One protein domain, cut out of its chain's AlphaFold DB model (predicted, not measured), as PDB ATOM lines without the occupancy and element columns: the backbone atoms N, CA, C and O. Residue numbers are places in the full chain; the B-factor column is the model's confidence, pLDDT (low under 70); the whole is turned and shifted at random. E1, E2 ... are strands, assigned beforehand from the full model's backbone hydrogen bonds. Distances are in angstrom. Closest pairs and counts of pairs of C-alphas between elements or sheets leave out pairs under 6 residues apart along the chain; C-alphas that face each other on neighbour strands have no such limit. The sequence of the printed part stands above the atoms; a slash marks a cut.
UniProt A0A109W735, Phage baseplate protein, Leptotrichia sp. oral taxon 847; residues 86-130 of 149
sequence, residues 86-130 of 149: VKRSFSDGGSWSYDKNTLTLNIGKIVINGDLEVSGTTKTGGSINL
ATOM      1  N   VAL A  86     -29.294  57.043 -24.536       92.62
ATOM      2  CA  VAL A  86     -28.388  56.749 -25.652       92.62
ATOM      3  C   VAL A  86     -29.190  56.852 -26.938       92.62
ATOM      4  O   VAL A  86     -30.172  56.132 -27.109       92.62
ATOM      5  N   LYS A  87     -28.780  57.726 -27.860       91.81
ATOM      6  CA  LYS A  87     -29.513  57.982 -29.105       91.81
ATOM      7  C   LYS A  87     -28.593  58.054 -30.311       91.81
ATOM      8  O   LYS A  87     -27.520  58.656 -30.259       91.81
ATOM      9  N   ARG A  88     -29.066  57.517 -31.435       89.56
ATOM     10  CA  ARG A  88     -28.510  57.772 -32.765       89.56
ATOM     11  C   ARG A  88     -29.596  58.326 -33.673       89.56
ATOM     12  O   ARG A  88     -30.635  57.696 -33.850       89.56
ATOM     13  N   SER A  89     -29.316  59.481 -34.266       90.19
ATOM     14  CA  SER A  89     -30.148  60.097 -35.299       90.19
ATOM     15  C   SER A  89     -29.468  59.982 -36.657       90.19
ATOM     16  O   SER A  89     -28.241  60.047 -36.748       90.19
ATOM     17  N   PHE A  90     -30.270  59.849 -37.703       89.44
ATOM     18  CA  PHE A  90     -29.828  59.734 -39.085       89.44
ATOM     19  C   PHE A  90     -30.284  60.959 -39.889       89.44
ATOM     20  O   PHE A  90     -31.248  61.638 -39.532       89.44
ATOM     21  N   SER A  91     -29.568  61.283 -40.969       87.12
ATOM     22  CA  SER A  91     -29.838  62.476 -41.789       87.12
ATOM     23  C   SER A  91     -31.174  62.428 -42.533       87.12
ATOM     24  O   SER A  91     -31.666  63.463 -42.969       87.12
ATOM     25  N   ASP A  92     -31.751  61.238 -42.685       90.44
ATOM     26  CA  ASP A  92     -33.078  61.006 -43.259       90.44
ATOM     27  C   ASP A  92     -34.221  61.187 -42.237       90.44
ATOM     28  O   ASP A  92     -35.386  60.968 -42.561       90.44
ATOM     29  N   GLY A  93     -33.896  61.603 -41.008       90.75
ATOM     30  CA  GLY A  93     -34.848  61.820 -39.921       90.75
ATOM     31  C   GLY A  93     -35.121  60.578 -39.071       90.75
ATOM     32  O   GLY A  93     -35.774  60.698 -38.033       90.75
ATOM     33  N   GLY A  94     -34.602  59.409 -39.454       94.81
ATOM     34  CA  GLY A  94     -34.703  58.205 -38.641       94.81
ATOM     35  C   GLY A  94     -33.930  58.335 -37.326       94.81
ATOM     36  O   GLY A  94     -32.956  59.084 -37.214       94.81
ATOM     37  N   SER A  95     -34.323  57.567 -36.311       94.75
ATOM     38  CA  SER A  95     -33.523  57.414 -35.094       94.75
ATOM     39  C   SER A  95     -33.840  56.131 -34.337       94.75
ATOM     40  O   SER A  95     -34.923  55.556 -34.465       94.75
ATOM     41  N   TRP A  96     -32.896  55.712 -33.504       95.56
ATOM     42  CA  TRP A  96     -33.180  54.829 -32.380       95.56
ATOM     43  C   TRP A  96     -32.682  55.478 -31.094       95.56
ATOM     44  O   TRP A  96     -31.674  56.193 -31.098       95.56
ATOM     45  N   SER A  97     -33.383  55.228 -29.995       95.69
ATOM     46  CA  SER A  97     -32.913  55.608 -28.669       95.69
ATOM     47  C   SER A  97     -33.246  54.561 -27.623       95.69
ATOM     48  O   SER A  97     -34.226  53.829 -27.743       95.69
ATOM     49  N   TYR A  98     -32.407  54.487 -26.601       96.25
ATOM     50  CA  TYR A  98     -32.641  53.702 -25.408       96.25
ATOM     51  C   TYR A  98     -32.602  54.627 -24.199       96.25
ATOM     52  O   TYR A  98     -31.593  55.288 -23.956       96.25
ATOM     53  N   ASP A  99     -33.700  54.665 -23.452       95.56
ATOM     54  CA  ASP A  99     -33.809  55.409 -22.201       95.56
ATOM     55  C   ASP A  99     -34.695  54.624 -21.225       95.56
ATOM     56  O   ASP A  99     -35.726  54.081 -21.623       95.56
ATOM     57  N   LYS A 100     -34.292  54.536 -19.951       94.19
ATOM     58  CA  LYS A 100     -35.073  53.920 -18.852       94.19
ATOM     59  C   LYS A 100     -35.774  52.607 -19.245       94.19
ATOM     60  O   LYS A 100     -36.985  52.462 -19.082       94.19
ATOM     61  N   ASN A 101     -35.003  51.645 -19.757       94.38
ATOM     62  CA  ASN A 101     -35.486  50.317 -20.164       94.38
ATOM     63  C   ASN A 101     -36.479  50.315 -21.345       94.38
ATOM     64  O   ASN A 101     -37.238  49.367 -21.525       94.38
ATOM     65  N   THR A 102     -36.475  51.370 -22.158       95.06
ATOM     66  CA  THR A 102     -37.306  51.480 -23.358       95.06
ATOM     67  C   THR A 102     -36.419  51.718 -24.569       95.06
ATOM     68  O   THR A 102     -35.771  52.757 -24.668       95.06
ATOM     69  N   LEU A 103     -36.411  50.766 -25.505       97.00
ATOM     70  CA  LEU A 103     -35.875  50.969 -26.850       97.00
ATOM     71  C   LEU A 103     -36.977  51.559 -27.738       97.00
ATOM     72  O   LEU A 103     -38.018  50.934 -27.934       97.00
ATOM     73  N   THR A 104     -36.737  52.741 -28.296       95.88
ATOM     74  CA  THR A 104     -37.636  53.409 -29.243       95.88
ATOM     75  C   THR A 104     -37.018  53.394 -30.635       95.88
ATOM     76  O   THR A 104     -35.894  53.855 -30.823       95.88
ATOM     77  N   LEU A 105     -37.766  52.891 -31.618       97.06
ATOM     78  CA  LEU A 105     -37.384  52.888 -33.031       97.06
ATOM     79  C   LEU A 105     -38.279  53.873 -33.789       97.06
ATOM     80  O   LEU A 105     -39.463  53.613 -33.989       97.06
ATOM     81  N   ASN A 106     -37.720  55.006 -34.214       95.56
ATOM     82  CA  ASN A 106     -38.388  55.956 -35.100       95.56
ATOM     83  C   ASN A 106     -37.829  55.766 -36.515       95.56
ATOM     84  O   ASN A 106     -36.889  56.442 -36.930       95.56
ATOM     85  N   ILE A 107     -38.335  54.738 -37.197       95.94
ATOM     86  CA  ILE A 107     -37.834  54.254 -38.486       95.94
ATOM     87  C   ILE A 107     -39.041  53.888 -39.353       95.94
ATOM     88  O   ILE A 107     -39.992  53.280 -38.866       95.94
ATOM     89  N   GLY A 108     -39.004  54.221 -40.647       95.38
ATOM     90  CA  GLY A 108     -40.119  53.955 -41.564       95.38
ATOM     91  C   GLY A 108     -40.390  52.467 -41.838       95.38
ATOM     92  O   GLY A 108     -41.523  52.097 -42.132       95.38
ATOM     93  N   LYS A 109     -39.371  51.602 -41.746       95.88
ATOM     94  CA  LYS A 109     -39.493  50.149 -41.937       95.88
ATOM     95  C   LYS A 109     -38.441  49.397 -41.126       95.88
ATOM     96  O   LYS A 109     -37.267  49.749 -41.171       95.88
ATOM     97  N   ILE A 110     -38.854  48.317 -40.464       96.19
ATOM     98  CA  ILE A 110     -37.966  47.353 -39.803       96.19
ATOM     99  C   ILE A 110     -38.019  46.046 -40.604       96.19
ATOM    100  O   ILE A 110     -39.104  45.567 -40.930       96.19
ATOM    101  N   VAL A 111     -36.857  45.492 -40.956       97.44
ATOM    102  CA  VAL A 111     -36.729  44.201 -41.654       97.44
ATOM    103  C   VAL A 111     -35.975  43.237 -40.748       97.44
ATOM    104  O   VAL A 111     -34.857  43.537 -40.339       97.44
ATOM    105  N   ILE A 112     -36.581  42.086 -40.456       97.19
ATOM    106  CA  ILE A 112     -35.995  41.023 -39.632       97.19
ATOM    107  C   ILE A 112     -35.788  39.812 -40.543       97.19
ATOM    108  O   ILE A 112     -36.753  39.201 -40.993       97.19
ATOM    109  N   ASN A 113     -34.529  39.501 -40.857       96.94
ATOM    110  CA  ASN A 113     -34.149  38.350 -41.688       96.94
ATOM    111  C   ASN A 113     -33.910  37.112 -40.810       96.94
ATOM    112  O   ASN A 113     -32.830  36.527 -40.815       96.94
ATOM    113  N   GLY A 114     -34.906  36.784 -39.996       97.38
ATOM    114  CA  GLY A 114     -34.886  35.721 -38.999       97.38
ATOM    115  C   GLY A 114     -36.194  35.726 -38.218       97.38
ATOM    116  O   GLY A 114     -37.132  36.441 -38.578       97.38
ATOM    117  N   ASP A 115     -36.242  34.955 -37.140       97.56
ATOM    118  CA  ASP A 115     -37.438  34.874 -36.311       97.56
ATOM    119  C   ASP A 115     -37.549  36.076 -35.362       97.56
ATOM    120  O   ASP A 115     -36.551  36.614 -34.874       97.56
ATOM    121  N   LEU A 116     -38.788  36.491 -35.091       96.06
ATOM    122  CA  LEU A 116     -39.126  37.481 -34.072       96.06
ATOM    123  C   LEU A 116     -39.944  36.797 -32.975       96.06
ATOM    124  O   LEU A 116     -41.103  36.448 -33.191       96.06
ATOM    125  N   GLU A 117     -39.358  36.659 -31.789       96.19
ATOM    126  CA  GLU A 117     -40.062  36.194 -30.596       96.19
ATOM    127  C   GLU A 117     -40.509  37.385 -29.738       96.19
ATOM    128  O   GLU A 117     -39.723  38.287 -29.436       96.19
ATOM    129  N   VAL A 118     -41.783  37.395 -29.332       95.44
ATOM    130  CA  VAL A 118     -42.365  38.432 -28.470       95.44
ATOM    131  C   VAL A 118     -43.042  37.764 -27.279       95.44
ATOM    132  O   VAL A 118     -44.130  37.213 -27.406       95.44
ATOM    133  N   SER A 119     -42.421  37.848 -26.101       94.44
ATOM    134  CA  SER A 119     -42.993  37.335 -24.843       94.44
ATOM    135  C   SER A 119     -44.076  38.246 -24.249       94.44
ATOM    136  O   SER A 119     -44.837  37.836 -23.375       94.44
ATOM    137  N   GLY A 120     -44.121  39.503 -24.703       93.31
ATOM    138  CA  GLY A 120     -45.083  40.512 -24.280       93.31
ATOM    139  C   GLY A 120     -46.334  40.570 -25.160       93.31
ATOM    140  O   GLY A 120     -46.914  39.567 -25.562       93.31
ATOM    141  N   THR A 121     -46.796  41.789 -25.435       92.50
ATOM    142  CA  THR A 121     -47.966  42.039 -26.287       92.50
ATOM    143  C   THR A 121     -47.560  42.734 -27.574       92.50
ATOM    144  O   THR A 121     -46.892  43.766 -27.533       92.50
ATOM    145  N   THR A 122     -48.062  42.231 -28.699       92.50
ATOM    146  CA  THR A 122     -47.965  42.902 -29.998       92.50
ATOM    147  C   THR A 122     -49.240  43.701 -30.260       92.50
ATOM    148  O   THR A 122     -50.335  43.134 -30.293       92.50
ATOM    149  N   LYS A 123     -49.102  45.022 -30.447       92.31
ATOM    150  CA  LYS A 123     -50.173  45.905 -30.934       92.31
ATOM    151  C   LYS A 123     -49.915  46.273 -32.393       92.31
ATOM    152  O   LYS A 123     -48.942  46.966 -32.678       92.31
ATOM    153  N   THR A 124     -50.801  45.859 -33.291       88.75
ATOM    154  CA  THR A 124     -50.664  46.063 -34.743       88.75
ATOM    155  C   THR A 124     -51.837  46.877 -35.283       88.75
ATOM    156  O   THR A 124     -52.945  46.815 -34.753       88.75
ATOM    157  N   GLY A 125     -51.606  47.690 -36.320       85.62
ATOM    158  CA  GLY A 125     -52.673  48.490 -36.936       85.62
ATOM    159  C   GLY A 125     -53.308  49.515 -35.985       85.62
ATOM    160  O   GLY A 125     -54.479  49.846 -36.124       85.62
ATOM    161  N   GLY A 126     -52.552  49.984 -34.986       86.50
ATOM    162  CA  GLY A 126     -52.989  50.971 -33.995       86.50
ATOM    163  C   GLY A 126     -53.544  50.363 -32.705       86.50
ATOM    164  O   GLY A 126     -53.091  50.734 -31.623       86.50
ATOM    165  N   SER A 127     -54.484  49.417 -32.788       87.56
ATOM    166  CA  SER A 127     -55.198  48.916 -31.597       87.56
ATOM    167  C   SER A 127     -55.394  47.398 -31.519       87.56
ATOM    168  O   SER A 127     -55.879  46.920 -30.492       87.56
ATOM    169  N   ILE A 128     -54.996  46.621 -32.533       90.06
ATOM    170  CA  ILE A 128     -55.186  45.163 -32.522       90.06
ATOM    171  C   ILE A 128     -54.149  44.534 -31.599       90.06
ATOM    172  O   ILE A 128     -52.962  44.513 -31.916       90.06
ATOM    173  N   ASN A 129     -54.601  44.006 -30.464       91.25
ATOM    174  CA  ASN A 129     -53.788  43.165 -29.595       91.25
ATOM    175  C   ASN A 129     -53.813  41.724 -30.116       91.25
ATOM    176  O   ASN A 129     -54.846  41.060 -30.024       91.25
ATOM    177  N   LEU A 130     -52.676  41.234 -30.616       89.81
ATOM    178  CA  LEU A 130     -52.589  39.898 -31.207       89.81
ATOM    179  C   LEU A 130     -52.915  38.780 -30.201       89.81
ATOM    180  O   LEU A 130     -53.517  37.783 -30.584       89.81
TER     181      LEU A 130
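What this domain is: This is residues 86 to 130 of the 149 residues of the protein "Phage baseplate protein" of Leptotrichia sp. oral taxon 847 (UniProt A0A109W735). There is little regular structure: a small sheet of three strands, and beyond it a long unnamed tail, residues 107 to 130, of which 110 to 120 and 123 to 128 stand free. The sheet, E1, E2, E3 in order, is antiparallel and a meander, each strand the antiparallel neighbour of the one before. The 45 printed residues hold no named helix; the class is all strand, with 14 residues in named strands, under half. The whole is loose, radius of gyration of the C-alphas 12.8 A, spanning 33 by 24 by 24 A.

How they stand to each other: E2, residues 95 to 99, is the inner strand. E1, residues 86 to 89, forms a hairpin with it, antiparallel at 170 degrees; N 88 and O 96 are within hydrogen-bond range, 2.9 A. E3, residues 102 to 106, forms another, antiparallel at 167 degrees, with N 104 and O 97 at 2.8 A. E1 and E3 are apart. Residues 123 to 124 pair antiparallel with 128 to 129.

Where its parts are: E2 measures 13.1 A, E3 12.6 A and E1 10.4 A from first to last C-alpha. E1 begins at C-alpha 86 (-28.388, 56.749, -25.652); E3 ends at C-alpha 106 (-38.388, 55.956, -35.100).

The domain as a whole: The farthest C-alphas, Ser 91 and Leu 130, are 33.8 A apart. The printed part has no cut; both links are tight. No printed residue is under 70 in pLDDT.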